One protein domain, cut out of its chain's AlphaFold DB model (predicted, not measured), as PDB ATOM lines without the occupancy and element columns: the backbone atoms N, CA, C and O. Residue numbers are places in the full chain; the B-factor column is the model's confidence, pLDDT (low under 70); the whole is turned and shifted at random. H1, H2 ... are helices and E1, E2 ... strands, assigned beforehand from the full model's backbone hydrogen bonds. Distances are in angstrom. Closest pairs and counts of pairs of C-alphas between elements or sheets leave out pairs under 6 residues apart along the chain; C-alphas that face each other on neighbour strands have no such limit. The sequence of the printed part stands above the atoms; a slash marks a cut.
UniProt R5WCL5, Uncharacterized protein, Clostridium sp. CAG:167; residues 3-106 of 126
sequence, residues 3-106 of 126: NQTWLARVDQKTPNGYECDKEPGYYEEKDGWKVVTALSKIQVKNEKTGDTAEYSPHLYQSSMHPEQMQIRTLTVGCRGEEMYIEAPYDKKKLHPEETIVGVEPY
ATOM      1  N   ASN A   3      47.285 -22.103  47.190       45.31
ATOM      2  CA  ASN A   3      46.641 -22.901  46.128       45.31
ATOM      3  C   ASN A   3      47.045 -22.489  44.695       45.31
ATOM      4  O   ASN A   3      47.095 -23.335  43.807       45.31
ATOM      5  N   GLN A   4      47.400 -21.216  44.471       48.44
ATOM      6  CA  GLN A   4      47.736 -20.672  43.141       48.44
ATOM      7  C   GLN A   4      49.038 -21.251  42.560       48.44
ATOM      8  O   GLN A   4      49.090 -21.624  41.392       48.44
ATOM      9  N   THR A   5      50.085 -21.379  43.378       44.66
ATOM     10  CA  THR A   5      51.416 -21.825  42.927       44.66
ATOM     11  C   THR A   5      51.484 -23.332  42.655       44.66
ATOM     12  O   THR A   5      52.353 -23.784  41.911       44.66
ATOM     13  N   TRP A   6      50.588 -24.123  43.254       43.84
ATOM     14  CA  TRP A   6      50.558 -25.578  43.084       43.84
ATOM     15  C   TRP A   6      49.833 -26.005  41.805       43.84
ATOM     16  O   TRP A   6      50.373 -26.827  41.069       43.84
ATOM     17  N   LEU A   7      48.691 -25.390  41.487       46.19
ATOM     18  CA  LEU A   7      47.957 -25.629  40.236       46.19
ATOM     19  C   LEU A   7      48.843 -25.410  38.995       46.19
ATOM     20  O   LEU A   7      48.926 -26.271  38.127       46.19
ATOM     21  N   ALA A   8      49.614 -24.319  38.969       45.62
ATOM     22  CA  ALA A   8      50.524 -24.010  37.863       45.62
ATOM     23  C   ALA A   8      51.668 -25.033  37.664       45.62
ATOM     24  O   ALA A   8      52.254 -25.095  36.583       45.62
ATOM     25  N   ARG A   9      52.020 -25.828  38.689       48.41
ATOM     26  CA  ARG A   9      53.115 -26.818  38.624       48.41
ATOM     27  C   ARG A   9      52.668 -28.198  38.147       48.41
ATOM     28  O   ARG A   9      53.501 -28.944  37.640       48.41
ATOM     29  N   VAL A  10      51.394 -28.547  38.319       46.88
ATOM     30  CA  VAL A  10      50.861 -29.874  37.963       46.88
ATOM     31  C   VAL A  10      50.498 -29.957  36.471       46.88
ATOM     32  O   VAL A  10      50.531 -31.042  35.900       46.88
ATOM     33  N   ASP A  11      50.255 -28.822  35.810       53.06
ATOM     34  CA  ASP A  11      49.673 -28.768  34.460       53.06
ATOM     35  C   ASP A  11      50.628 -28.667  33.272       53.06
ATOM     36  O   ASP A  11      50.186 -28.569  32.138       53.06
ATOM     37  N   GLN A  12      51.943 -28.719  33.457       50.56
ATOM     38  CA  GLN A  12      52.869 -28.487  32.336       50.56
ATOM     39  C   GLN A  12      53.026 -29.677  31.365       50.56
ATOM     40  O   GLN A  12      53.921 -29.662  30.519       50.56
ATOM     41  N   LYS A  13      52.224 -30.744  31.491       52.25
ATOM     42  CA  LYS A  13      52.345 -31.950  30.656       52.25
ATOM     43  C   LYS A  13      50.981 -32.473  30.228       52.25
ATOM     44  O   LYS A  13      50.096 -32.659  31.054       52.25
ATOM     45  N   THR A  14      50.858 -32.807  28.945       55.53
ATOM     46  CA  THR A  14      49.750 -33.614  28.422       55.53
ATOM     47  C   THR A  14      49.723 -34.984  29.115       55.53
ATOM     48  O   THR A  14      50.729 -35.705  29.065       55.53
ATOM     49  N   PRO A  15      48.602 -35.388  29.731       61.72
ATOM     50  CA  PRO A  15      48.416 -36.746  30.236       61.72
ATOM     51  C   PRO A  15      48.448 -37.749  29.077       61.72
ATOM     52  O   PRO A  15      47.675 -37.636  28.128       61.72
ATOM     53  N   ASN A  16      49.327 -38.751  29.149       62.16
ATOM     54  CA  ASN A  16      49.312 -39.945  28.289       62.16
ATOM     55  C   ASN A  16      49.322 -39.716  26.760       62.16
ATOM     56  O   ASN A  16      48.908 -40.598  26.012       62.16
ATOM     57  N   GLY A  17      49.824 -38.572  26.284       68.69
ATOM     58  CA  GLY A  17      49.975 -38.300  24.848       68.69
ATOM     59  C   GLY A  17      48.688 -37.903  24.116       68.69
ATOM     60  O   GLY A  17      48.705 -37.829  22.891       68.69
ATOM     61  N   TYR A  18      47.597 -37.631  24.839       79.88
ATOM     62  CA  TYR A  18      46.384 -37.061  24.250       79.88
ATOM     63  C   TYR A  18      46.503 -35.543  24.110       79.88
ATOM     64  O   TYR A  18      47.022 -34.867  25.002       79.88
ATOM     65  N   GLU A  19      45.982 -35.007  23.009       86.25
ATOM     66  CA  GLU A  19      45.873 -33.563  22.811       86.25
ATOM     67  C   GLU A  19      44.841 -32.966  23.775       86.25
ATOM     68  O   GLU A  19      43.798 -33.566  24.047       86.25
ATOM     69  N   CYS A  20      45.125 -31.769  24.286       88.19
ATOM     70  CA  CYS A  20      44.188 -31.004  25.101       88.19
ATOM     71  C   CYS A  20      43.406 -30.023  24.222       88.19
ATOM     72  O   CYS A  20      43.959 -29.416  23.309       88.19
ATOM     73  N   ASP A  21      42.124 -29.820  24.528       89.88
ATOM     74  CA  ASP A  21      41.269 -28.871  23.804       89.88
ATOM     75  C   ASP A  21      41.639 -27.400  24.044       89.88
ATOM     76  O   ASP A  21      41.332 -26.531  23.226       89.88
ATOM     77  N   LYS A  22      42.306 -27.134  25.167       90.06
ATOM     78  CA  LYS A  22      42.954 -25.874  25.518       90.06
ATOM     79  C   LYS A  22      44.337 -26.198  26.067       90.06
ATOM     80  O   LYS A  22      44.520 -27.229  26.711       90.06
ATOM     81  N   GLU A  23      45.298 -25.314  25.840       88.88
ATOM     82  CA  GLU A  23      46.625 -25.454  26.435       88.88
ATOM     83  C   GLU A  23      46.512 -25.353  27.971       88.88
ATOM     84  O   GLU A  23      45.923 -24.393  28.477       88.88
ATOM     85  N   PRO A  24      46.989 -26.356  28.729       88.81
ATOM     86  CA  PRO A  24      47.022 -26.266  30.179       88.81
ATOM     87  C   PRO A  24      48.050 -25.231  30.634       88.81
ATOM     88  O   PRO A  24      49.149 -25.133  30.086       88.81
ATOM     89  N   GLY A  25      47.714 -24.471  31.667       86.12
ATOM     90  CA  GLY A  25      48.597 -23.426  32.155       86.12
ATOM     91  C   GLY A  25      47.902 -22.371  32.991       86.12
ATOM     92  O   GLY A  25      46.688 -22.386  33.205       86.12
ATOM     93  N   TYR A  26      48.713 -21.436  33.467       87.12
ATOM     94  CA  TYR A  26      48.263 -20.242  34.163       87.12
ATOM     95  C   TYR A  26      48.327 -19.047  33.216       87.12
ATOM     96  O   TYR A  26      49.337 -18.827  32.548       87.12
ATOM     97  N   TYR A  27      47.257 -18.264  33.202       88.19
ATOM     98  CA  TYR A  27      47.108 -17.096  32.355       88.19
ATOM     99  C   TYR A  27      46.684 -15.910  33.212       88.19
ATOM    100  O   TYR A  27      45.634 -15.941  33.859       88.19
ATOM    101  N   GLU A  28      47.483 -14.850  33.182       89.44
ATOM    102  CA  GLU A  28      47.071 -13.553  33.709       89.44
ATOM    103  C   GLU A  28      46.087 -12.909  32.730       89.44
ATOM    104  O   GLU A  28      46.321 -12.867  31.520       89.44
ATOM    105  N   GLU A  29      44.960 -12.428  33.248       86.56
ATOM    106  CA  GLU A  29      43.979 -11.664  32.485       86.56
ATOM    107  C   GLU A  29      43.955 -10.224  33.011       86.56
ATOM    108  O   GLU A  29      44.315  -9.954  34.153       86.56
ATOM    109  N   LYS A  30      43.511  -9.273  32.182       87.12
ATOM    110  CA  LYS A  30      43.496  -7.840  32.531       87.12
ATOM    111  C   LYS A  30      42.813  -7.545  33.877       87.12
ATOM    112  O   LYS A  30      43.273  -6.674  34.604       87.12
ATOM    113  N   ASP A  31      41.758  -8.294  34.192       88.19
ATOM    114  CA  ASP A  31      40.936  -8.123  35.392       88.19
ATOM    115  C   ASP A  31      40.943  -9.382  36.280       88.19
ATOM    116  O   ASP A  31      39.974  -9.652  36.988       88.19
ATOM    117  N   GLY A  32      42.006 -10.194  36.226       89.25
ATOM    118  CA  GLY A  32      42.113 -11.383  37.067       89.25
ATOM    119  C   GLY A  32      43.067 -12.438  36.528       89.25
ATOM    120  O   GLY A  32      44.153 -12.141  36.037       89.25
ATOM    121  N   TRP A  33      42.685 -13.702  36.653       90.25
ATOM    122  CA  TRP A  33      43.522 -14.824  36.240       90.25
ATOM    123  C   TRP A  33      42.664 -16.028  35.877       90.25
ATOM    124  O   TRP A  33      41.524 -16.162  36.325       90.25
ATOM    125  N   LYS A  34      43.232 -16.944  35.099       91.19
ATOM    126  CA  LYS A  34      42.672 -18.281  34.914       91.19
ATOM    127  C   LYS A  34      43.762 -19.340  34.911       91.19
ATOM    128  O   LYS A  34      44.886 -19.107  34.481       91.19
ATOM    129  N   VAL A  35      43.386 -20.516  35.371       90.44
ATOM    130  CA  VAL A  35      44.134 -21.758  35.288       90.44
ATOM    131  C   VAL A  35      43.337 -22.700  34.403       90.44
ATOM    132  O   VAL A  35      42.141 -22.893  34.613       90.44
ATOM    133  N   VAL A  36      44.003 -23.294  33.425       90.62
ATOM    134  CA  VAL A  36      43.474 -24.379  32.603       90.62
ATOM    135  C   VAL A  36      44.197 -25.648  33.023       90.62
ATOM    136  O   VAL A  36      45.423 -25.687  32.959       90.62
ATOM    137  N   THR A  37      43.441 -26.661  33.448       88.75
ATOM    138  CA  THR A  37      43.976 -27.917  33.961       88.75
ATOM    139  C   THR A  37      43.528 -29.152  33.198       88.75
ATOM    140  O   THR A  37      42.363 -29.299  32.826       88.75
ATOM    141  N   ALA A  38      44.483 -30.052  32.973       89.19
ATOM    142  CA  ALA A  38      44.295 -31.390  32.428       89.19
ATOM    143  C   ALA A  38      44.606 -32.489  33.458       89.19
ATOM    144  O   ALA A  38      44.316 -33.652  33.193       89.19
ATOM    145  N   LEU A  39      45.202 -32.148  34.607       87.94
ATOM    146  CA  LEU A  39      45.730 -33.118  35.581       87.94
ATOM    147  C   LEU A  39      45.262 -32.899  37.019       87.94
ATOM    148  O   LEU A  39      45.799 -33.497  37.953       87.94
ATOM    149  N   SER A  40      44.295 -32.014  37.228       87.44
ATOM    150  CA  SER A  40      43.749 -31.741  38.552       87.44
ATOM    151  C   SER A  40      42.235 -31.719  38.517       87.44
ATOM    152  O   SER A  40      41.624 -31.207  37.579       87.44
ATOM    153  N   LYS A  41      41.632 -32.252  39.575       89.56
ATOM    154  CA  LYS A  41      40.218 -32.061  39.875       89.56
ATOM    155  C   LYS A  41      40.060 -31.033  40.986       89.56
ATOM    156  O   LYS A  41      40.957 -30.829  41.809       89.56
ATOM    157  N   ILE A  42      38.906 -30.389  40.994       89.88
ATOM    158  CA  ILE A  42      38.559 -29.304  41.898       89.88
ATOM    159  C   ILE A  42      37.306 -29.706  42.657       89.88
ATOM    160  O   ILE A  42      36.271 -29.989  42.061       89.88
ATOM    161  N   GLN A  43      37.404 -29.707  43.978       90.94
ATOM    162  CA  GLN A  43      36.272 -29.908  44.867       90.94
ATOM    163  C   GLN A  43      35.835 -28.562  45.422       90.94
ATOM    164  O   GLN A  43      36.647 -27.774  45.902       90.94
ATOM    165  N   VAL A  44      34.541 -28.303  45.351       90.06
ATOM    166  CA  VAL A  44      33.909 -27.073  45.809       90.06
ATOM    167  C   VAL A  44      32.916 -27.448  46.888       90.06
ATOM    168  O   VAL A  44      31.989 -28.210  46.628       90.06
ATOM    169  N   LYS A  45      33.088 -26.903  48.089       90.19
ATOM    170  CA  LYS A  45      32.142 -27.066  49.191       90.19
ATOM    171  C   LYS A  45      31.536 -25.718  49.553       90.19
ATOM    172  O   LYS A  45      32.274 -24.790  49.877       90.19
ATOM    173  N   ASN A  46      30.209 -25.625  49.533       87.94
ATOM    174  CA  ASN A  46      29.492 -24.470  50.063       87.94
ATOM    175  C   ASN A  46      29.419 -24.585  51.593       87.94
ATOM    176  O   ASN A  46      28.905 -25.570  52.124       87.94
ATOM    177  N   GLU A  47      29.939 -23.598  52.316       85.75
ATOM    178  CA  GLU A  47      29.976 -23.624  53.783       85.75
ATOM    179  C   GLU A  47      28.603 -23.413  54.423       85.75
ATOM    180  O   GLU A  47      28.348 -23.940  55.504       85.75
ATOM    181  N   LYS A  48      27.704 -22.674  53.762       84.44
ATOM    182  CA  LYS A  48      26.361 -22.392  54.282       84.44
ATOM    183  C   LYS A  48      25.420 -23.580  54.136       84.44
ATOM    184  O   LYS A  48      24.666 -23.866  55.061       84.44
ATOM    185  N   THR A  49      25.433 -24.242  52.980       85.69
ATOM    186  CA  THR A  49      24.524 -25.364  52.694       85.69
ATOM    187  C   THR A  49      25.146 -26.722  53.003       85.69
ATOM    188  O   THR A  49      24.424 -27.681  53.262       85.69
ATOM    189  N   GLY A  50      26.478 -26.815  53.014       86.50
ATOM    190  CA  GLY A  50      27.211 -28.076  53.124       86.50
ATOM    191  C   GLY A  50      27.314 -28.847  51.804       86.50
ATOM    192  O   GLY A  50      27.957 -29.899  51.775       86.50
ATOM    193  N   ASP A  51      26.725 -28.333  50.720       88.69
ATOM    194  CA  ASP A  51      26.746 -28.981  49.411       88.69
ATOM    195  C   ASP A  51      28.172 -29.081  48.877       88.69
ATOM    196  O   ASP A  51      28.963 -28.140  48.977       88.69
ATOM    197  N   THR A  52      28.494 -30.232  48.289       89.62
ATOM    198  CA  THR A  52      29.809 -30.490  47.698       89.62
ATOM    199  C   THR A  52      29.646 -30.828  46.220       89.62
ATOM    200  O   THR A  52      28.793 -31.636  45.860       89.62
ATOM    201  N   ALA A  53      30.463 -30.213  45.373       90.25
ATOM    202  CA  ALA A  53      30.533 -30.466  43.940       90.25
ATOM    203  C   ALA A  53      31.976 -30.786  43.541       90.25
ATOM    204  O   ALA A  53      32.921 -30.212  44.085       90.25
ATOM    205  N   GLU A  54      32.146 -31.695  42.585       91.12
ATOM    206  CA  GLU A  54      33.448 -32.055  42.029       91.12
ATOM    207  C   GLU A  54      33.479 -31.720  40.538       91.12
ATOM    208  O   GLU A  54      32.529 -31.989  39.804       91.12
ATOM    209  N   TYR A  55      34.586 -31.127  40.106       91.25
ATOM    210  CA  TYR A  55      34.840 -30.737  38.730       91.25
ATOM    211  C   TYR A  55      36.164 -31.333  38.279       91.25
ATOM    212  O   TYR A  55      37.177 -31.181  38.961       91.25
ATOM    213  N   SER A  56      36.183 -31.980  37.121       91.06
ATOM    214  CA  SER A  56      37.383 -32.617  36.587       91.06
ATOM    215  C   SER A  56      37.508 -32.413  35.072       91.06
ATOM    216  O   SER A  56      36.518 -32.154  34.382       91.06
ATOM    217  N   PRO A  57      38.734 -32.478  34.528       90.31
ATOM    218  CA  PRO A  57      38.948 -32.642  33.097       90.31
ATOM    219  C   PRO A  57      38.505 -34.042  32.653       90.31
ATOM    220  O   PRO A  57      38.624 -35.004  33.408       90.31
ATOM    221  N   HIS A  58      38.028 -34.185  31.417       89.31
ATOM    222  CA  HIS A  58      37.515 -35.459  30.896       89.31
ATOM    223  C   HIS A  58      38.309 -35.925  29.678       89.31
ATOM    224  O   HIS A  58      38.655 -35.116  28.818       89.31
ATOM    225  N   LEU A  59      38.525 -37.233  29.539       87.06
ATOM    226  CA  LEU A  59      38.989 -37.806  28.279       87.06
ATOM    227  C   LEU A  59      37.779 -38.011  27.361       87.06
ATOM    228  O   LEU A  59      36.951 -38.896  27.568       87.06
ATOM    229  N   TYR A  60      37.648 -37.156  26.354       84.81
ATOM    230  CA  TYR A  60      36.594 -37.241  25.354       84.81
ATOM    231  C   TYR A  60      37.004 -38.183  24.222       84.81
ATOM    232  O   TYR A  60      38.118 -38.098  23.711       84.81
ATOM    233  N   GLN A  61      36.068 -39.030  23.795       82.62
ATOM    234  CA  GLN A  61      36.180 -39.860  22.599       82.62
ATOM    235  C   GLN A  61      34.978 -39.589  21.693       82.62
ATOM    236  O   GLN A  61      33.828 -39.678  22.134       82.62
ATOM    237  N   SER A  62      35.231 -39.281  20.420       77.44
ATOM    238  CA  SER A  62      34.156 -39.098  19.442       77.44
ATOM    239  C   SER A  62      33.424 -40.416  19.179       77.44
ATOM    240  O   SER A  62      34.034 -41.458  18.950       77.44
ATOM    241  N   SER A  63      32.090 -40.376  19.168       72.12
ATOM    242  CA  SER A  63      31.277 -41.556  18.843       72.12
ATOM    243  C   SER A  63      31.284 -41.896  17.349       72.12
ATOM    244  O   SER A  63      31.070 -43.053  16.995       72.12
ATOM    245  N   MET A  64      31.519 -40.906  16.477       75.06
ATOM    246  CA  MET A  64      31.616 -41.110  15.023       75.06
ATOM    247  C   MET A  64      33.036 -41.498  14.586       75.06
ATOM    248  O   MET A  64      33.187 -42.235  13.616       75.06
ATOM    249  N   HIS A  65      34.050 -41.054  15.335       77.00
ATOM    250  CA  HIS A  65      35.474 -41.269  15.059       77.00
ATOM    251  C   HIS A  65      36.203 -41.712  16.340       77.00
ATOM    252  O   HIS A  65      36.836 -40.884  16.991       77.00
ATOM    253  N   PRO A  66      36.087 -42.985  16.770       75.06
ATOM    254  CA  PRO A  66      36.626 -43.454  18.054       75.06
ATOM    255  C   PRO A  66      38.143 -43.279  18.230       75.06
ATOM    256  O   PRO A  66      38.631 -43.254  19.358       75.06
ATOM    257  N   GLU A  67      38.887 -43.168  17.133       77.31
ATOM    258  CA  GLU A  67      40.311 -42.836  17.098       77.31
ATOM    259  C   GLU A  67      40.606 -41.386  17.515       77.31
ATOM    260  O   GLU A  67      41.717 -41.081  17.943       77.31
ATOM    261  N   GLN A  68      39.617 -40.493  17.418       81.75
ATOM    262  CA  GLN A  68      39.727 -39.105  17.853       81.75
ATOM    263  C   GLN A  68      39.442 -39.018  19.350       81.75
ATOM    264  O   GLN A  68      38.288 -39.025  19.800       81.75
ATOM    265  N   MET A  69      40.527 -38.933  20.115       82.69
ATOM    266  CA  MET A  69      40.513 -38.778  21.563       82.69
ATOM    267  C   MET A  69      41.234 -37.493  21.954       82.69
ATOM    268  O   MET A  69      42.324 -37.214  21.463       82.69
ATOM    269  N   GLN A  70      40.632 -36.724  22.856       87.25
ATOM    270  CA  GLN A  70      41.215 -35.485  23.363       87.25
ATOM    271  C   GLN A  70      40.818 -35.257  24.812       87.25
ATOM    272  O   GLN A  70      39.738 -35.656  25.254       87.25
ATOM    273  N   ILE A  71      41.662 -34.555  25.549       88.81
ATOM    274  CA  ILE A  71      41.350 -34.127  26.903       88.81
ATOM    275  C   ILE A  71      40.576 -32.820  26.828       88.81
ATOM    276  O   ILE A  71      41.037 -31.823  26.274       88.81
ATOM    277  N   ARG A  72      39.376 -32.835  27.399       91.12
ATOM    278  CA  ARG A  72      38.591 -31.643  27.687       91.12
ATOM    279  C   ARG A  72      39.050 -31.102  29.028       91.12
ATOM    280  O   ARG A  72      38.811 -31.716  30.065       91.12
ATOM    281  N   THR A  73      39.750 -29.983  28.976       91.75
ATOM    282  CA  THR A  73      40.355 -29.334  30.134       91.75
ATOM    283  C   THR A  73      39.311 -28.680  31.035       91.75
ATOM    284  O   THR A  73      38.240 -28.254  30.598       91.75
ATOM    285  N   LEU A  74      39.647 -28.582  32.317       92.25
ATOM    286  CA  LEU A  74      38.898 -27.842  33.320       92.25
ATOM    287  C   LEU A  74      39.509 -26.446  33.446       92.25
ATOM    288  O   LEU A  74      40.718 -26.305  33.573       92.25
ATOM    289  N   THR A  75      38.701 -25.395  33.400       92.56
ATOM    290  CA  THR A  75      39.175 -24.021  33.612       92.56
ATOM    291  C   THR A  75      38.664 -23.502  34.946       92.56
ATOM    292  O   THR A  75      37.478 -23.608  35.233       92.56
ATOM    293  N   VAL A  76      39.537 -22.906  35.750       91.12
ATOM    294  CA  VAL A  76      39.167 -22.178  36.969       91.12
ATOM    295  C   VAL A  76      39.768 -20.796  36.893       91.12
ATOM    296  O   VAL A  76      40.940 -20.654  36.564       91.12
ATOM    297  N   GLY A  77      39.003 -19.766  37.212       90.44
ATOM    298  CA  GLY A  77      39.540 -18.418  37.193       90.44
ATOM    299  C   GLY A  77      38.817 -17.468  38.116       90.44
ATOM    300  O   GLY A  77      37.843 -17.814  38.785       90.44
ATOM    301  N   CYS A  78      39.330 -16.251  38.126       88.38
ATOM    302  CA  CYS A  78      38.751 -15.110  38.800       88.38
ATOM    303  C   CYS A  78      38.697 -13.940  37.818       88.38
ATOM    304  O   CYS A  78      39.647 -13.721  37.062       88.38
ATOM    305  N   ARG A  79      37.589 -13.200  37.827       87.94
ATOM    306  CA  ARG A  79      37.431 -11.923  37.127       87.94
ATOM    307  C   ARG A  79      36.812 -10.914  38.083       87.94
ATOM    308  O   ARG A  79      35.665 -11.074  38.493       87.94
ATOM    309  N   GLY A  80      37.568  -9.881  38.438       84.56
ATOM    310  CA  GLY A  80      37.193  -8.957  39.504       84.56
ATOM    311  C   GLY A  80      37.063  -9.693  40.838       84.56
ATOM    312  O   GLY A  80      38.041 -10.241  41.339       84.56
ATOM    313  N   GLU A  81      35.851  -9.713  41.394       81.00
ATOM    314  CA  GLU A  81      35.519 -10.410  42.648       81.00
ATOM    315  C   GLU A  81      34.845 -11.777  42.416       81.00
ATOM    316  O   GLU A  81      34.652 -12.541  43.359       81.00
ATOM    317  N   GLU A  82      34.500 -12.121  41.169       84.19
ATOM    318  CA  GLU A  82      33.801 -13.368  40.852       84.19
ATOM    319  C   GLU A  82      34.790 -14.489  40.508       84.19
ATOM    320  O   GLU A  82      35.572 -14.386  39.557       84.19
ATOM    321  N   MET A  83      34.696 -15.614  41.223       88.19
ATOM    322  CA  MET A  83      35.357 -16.857  40.828       88.19
ATOM    323  C   MET A  83      34.448 -17.700  39.936       88.19
ATOM    324  O   MET A  83      33.225 -17.707  40.079       88.19
ATOM    325  N   TYR A  84      35.043 -18.452  39.017       91.00
ATOM    326  CA  TYR A  84      34.304 -19.338  38.129       91.00
ATOM    327  C   TYR A  84      35.050 -20.640  37.866       91.00
ATOM    328  O   TYR A  84      36.281 -20.700  37.885       91.00
ATOM    329  N   ILE A  85      34.268 -21.675  37.580       92.38
ATOM    330  CA  ILE A  85      34.721 -22.970  37.096       92.38
ATOM    331  C   ILE A  85      33.999 -23.263  35.781       92.38
ATOM    332  O   ILE A  85      32.776 -23.169  35.701       92.38
ATOM    333  N   GLU A  86      34.752 -23.635  34.753       93.44
ATOM    334  CA  GLU A  86      34.245 -24.178  33.495       93.44
ATOM    335  C   GLU A  86      34.792 -25.593  33.312       93.44
ATOM    336  O   GLU A  86      35.931 -25.791  32.882       93.44
ATOM    337  N   ALA A  87      33.973 -26.580  33.653       89.69
ATOM    338  CA  ALA A  87      34.209 -27.974  33.320       89.69
ATOM    339  C   ALA A  87      33.735 -28.263  31.880       89.69
ATOM    340  O   ALA A  87      33.017 -27.450  31.289       89.69
ATOM    341  N   PRO A  88      34.077 -29.427  31.297       85.56
ATOM    342  CA  PRO A  88      33.707 -29.755  29.916       85.56
ATOM    343  C   PRO A  88      32.208 -29.643  29.600       85.56
ATOM    344  O   PRO A  88      31.843 -29.316  28.472       85.56
ATOM    345  N   TYR A  89      31.348 -29.900  30.590       82.38
ATOM    346  CA  TYR A  89      29.889 -29.923  30.436       82.38
ATOM    347  C   TYR A  89      29.146 -29.051  31.454       82.38
ATOM    348  O   TYR A  89      27.918 -29.065  31.472       82.38
ATOM    349  N   ASP A  90      29.860 -28.307  32.300       85.06
ATOM    350  CA  ASP A  90      29.246 -27.474  33.334       85.06
ATOM    351  C   ASP A  90      30.004 -26.155  33.502       85.06
ATOM    352  O   ASP A  90      31.224 -26.086  33.344       85.06
ATOM    353  N   LYS A  91      29.269 -25.097  33.829       89.94
ATOM    354  CA  LYS A  91      29.821 -23.786  34.153       89.94
ATOM    355  C   LYS A  91      29.197 -23.293  35.442       89.94
ATOM    356  O   LYS A  91      27.984 -23.109  35.529       89.94
ATOM    357  N   LYS A  92      30.042 -22.996  36.423       88.94
ATOM    358  CA  LYS A  92      29.615 -22.559  37.744       88.94
ATOM    359  C   LYS A  92      30.309 -21.264  38.134       88.94
ATOM    360  O   LYS A  92      31.529 -21.158  38.065       88.94
ATOM    361  N   LYS A  93      29.519 -20.292  38.586       90.06
ATOM    362  CA  LYS A  93      30.023 -19.143  39.341       90.06
ATOM    363  C   LYS A  93      30.109 -19.506  40.818       90.06
ATOM    364  O   LYS A  93      29.204 -20.160  41.342       90.06
ATOM    365  N   LEU A  94      31.191 -19.090  41.458       84.94
ATOM    366  CA  LEU A  94      31.464 -19.314  42.869       84.94
ATOM    367  C   LEU A  94      31.494 -17.979  43.607       84.94
ATOM    368  O   LEU A  94      32.027 -16.998  43.095       84.94
ATOM    369  N   HIS A  95      30.954 -18.001  44.821       82.75
ATOM    370  CA  HIS A  95      31.004 -16.913  45.791       82.75
ATOM    371  C   HIS A  95      32.140 -17.219  46.779       82.75
ATOM    372  O   HIS A  95      31.970 -18.120  47.612       82.75
ATOM    373  N   PRO A  96      33.321 -16.580  46.652       77.25
ATOM    374  CA  PRO A  96      34.508 -16.930  47.436       77.25
ATOM    375  C   PRO A  96      34.285 -16.885  48.953       77.25
ATOM    376  O   PRO A  96      34.863 -17.684  49.680       77.25
ATOM    377  N   GLU A  97      33.420 -15.986  49.417       80.62
ATOM    378  CA  GLU A  97      33.039 -15.788  50.818       80.62
ATOM    379  C   GLU A  97      32.294 -16.973  51.454       80.62
ATOM    380  O   GLU A  97      32.183 -17.043  52.675       80.62
ATOM    381  N   GLU A  98      31.775 -17.893  50.642       83.38
ATOM    382  CA  GLU A  98      30.949 -19.027  51.075       83.38
ATOM    383  C   GLU A  98      31.503 -20.376  50.612       83.38
ATOM    384  O   GLU A  98      30.838 -21.405  50.756       83.38
ATOM    385  N   THR A  99      32.687 -20.382  49.998       82.94
ATOM    386  CA  THR A  99      33.172 -21.530  49.237       82.94
ATOM    387  C   THR A  99      34.561 -21.966  49.684       82.94
ATOM    388  O   THR A  99      35.537 -21.231  49.547       82.94
ATOM    389  N   ILE A 100      34.678 -23.229  50.099       84.00
ATOM    390  CA  ILE A 100      35.967 -23.903  50.274       84.00
ATOM    391  C   ILE A 100      36.318 -24.627  48.974       84.00
ATOM    392  O   ILE A 100      35.524 -25.415  48.458       84.00
ATOM    393  N   VAL A 101      37.532 -24.388  48.470       84.88
ATOM    394  CA  VAL A 101      38.056 -25.032  47.260       84.88
ATOM    395  C   VAL A 101      39.204 -25.976  47.617       84.88
ATOM    396  O   VAL A 101      40.240 -25.542  48.125       84.88
ATOM    397  N   GLY A 102      39.017 -27.261  47.326       85.25
ATOM    398  CA  GLY A 102      40.042 -28.301  47.362       85.25
ATOM    399  C   GLY A 102      40.571 -28.604  45.959       85.25
ATOM    400  O   GLY A 102      39.827 -28.538  44.981       85.25
ATOM    401  N   VAL A 103      41.857 -28.935  45.857       85.88
ATOM    402  CA  VAL A 103      42.513 -29.319  44.599       85.88
ATOM    403  C   VAL A 103      43.221 -30.646  44.816       85.88
ATOM    404  O   VAL A 103      44.011 -30.767  45.751       85.88
ATOM    405  N   GLU A 104      42.971 -31.617  43.943       85.31
ATOM    406  CA  GLU A 104      43.596 -32.938  44.006       85.31
ATOM    407  C   GLU A 104      44.135 -33.350  42.628       85.31
ATOM    408  O   GLU A 104      43.507 -33.034  41.611       85.31
ATOM    409  N   PRO A 105      45.273 -34.069  42.557       86.06
ATOM    410  CA  PRO A 105      45.732 -34.678  41.313       86.06
ATOM    411  C   PRO A 105      44.667 -35.609  40.725       86.06
ATOM    412  O   PRO A 105      44.013 -36.357  41.451       86.06
ATOM    413  N   TYR A 106      44.519 -35.591  39.405       85.56
ATOM    414  CA  TYR A 106      43.531 -36.392  38.696       85.56
ATOM    415  C   TYR A 106      44.044 -36.796  37.315       85.56
ATOM    416  O   TYR A 106      44.658 -35.997  36.614       85.56
TER     417      TYR A 106
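Overview. This is residues 3 to 106 of the 126 residues of an uncharacterized protein of Clostridium sp. CAG:167 (UniProt R5WCL5). A twisted five-stranded sheet, E1 E2 E7 E8 E9, and a smaller three-stranded sheet, E4 E3 E10, are only partly face to face, with few C-alphas of the one near the other; the short helix H1 covers E1 and E2 and is also on the smaller sheet. The hairpin E5 and E6 lies at one end of the long axis, where E4 runs on into E5 and E6 runs on into E7. The printed part has 104 residues, mostly strand by class, with one named helix and ten named strands in the order H1 E1 E2 E3 E4 E5 E6 E7 E8 E9 E10. The strand orders are E1 E2 E7 E8 E9, E4 E3 E10 and E5 E6, each sheet antiparallel throughout. The whole is compact, with a radius of gyration of the C-alphas of 14.3 A, yet its spans of 44 by 29 by 22 A make it only just elongated.

Along the chain. In the largest sheet, E1 is residues 25 to 29, E2 residues 32 to 37 with a length of 16.9 A, E7 residues 74 to 79 with 16.4 A, E8 residues 82 to 86 with 13.1 A, and E9 residues 91 to 94. E1 begins at C-alpha 25, (48.597, -23.426, 32.155). In the second sheet, E3 is residues 40 to 46, 19.7 A long, E4 residues 52 to 55, and E10 residues 99 to 105, 19.8 A long, ending at C-alpha 105, (45.732, -34.678, 41.313). E5 is residues 58 to 61, 9.5 A long, and E6 residues 69 to 72, 9.6 A long. H1 is residues 3 to 10, 11.5 A long, and begins at C-alpha 3, (46.641, -22.901, 46.128).

Arrangement. From edge to edge of the largest sheet the strands' lines turn by 64 degrees; E1 and E9 are its edge strands. E1 and E2 are a hairpin, with N 27 and O 34 within hydrogen-bond range at 2.8 A. E2 and E7 are antiparallel at 175 degrees, with N 35 and O 76 2.7 A apart. E7, E8 and E9 form a meander, each strand the antiparallel neighbour of the one before; N 75 and O 86 are 2.8 A apart, as are N 85 and O 92. H1 is on this sheet at a height of 9.0 A, over E2 and only just over E1, with 3 C-alphas falling on E1. The closest C-alphas of H1 and E1 are those of Ala 8 and Tyr 26, 5.7 A apart. H1 is also on the second sheet, where its closest C-alphas to E3 are those of Val 10 and Ser 40, 7.4 A apart. In that sheet N 43 of E3 and O 102 of E10 are within hydrogen-bond range at 2.9 A, and in the hairpin E3 and E4 N 44 and O 53 are within hydrogen-bond range at 2.8 A. Between the two sheets, the closest C-alphas of E4 and E7 are those of Tyr 55 and Leu 74, 7.4 A apart. E4 runs on into E5 at 48 degrees, and E6 into E7 at 27 degrees. In the hairpin E5 and E6, N 60 and O 70 are 2.8 A apart. In H1, 2 of 4 O i to N i+4 pairs are within hydrogen-bond range.

Size, cuts and confidence. The two C-alphas farthest apart, those of Lys 48 and Glu 67, are 44.7 A from each other. The printed part has no cut. The link from H1 to E1, 14 residues, is long; in it residues 19 to 20 pair in parallel with residues 70 to 71 of E6. The mean pLDDT of the printed part is 81.7, and residues 3 to 17 are under 70.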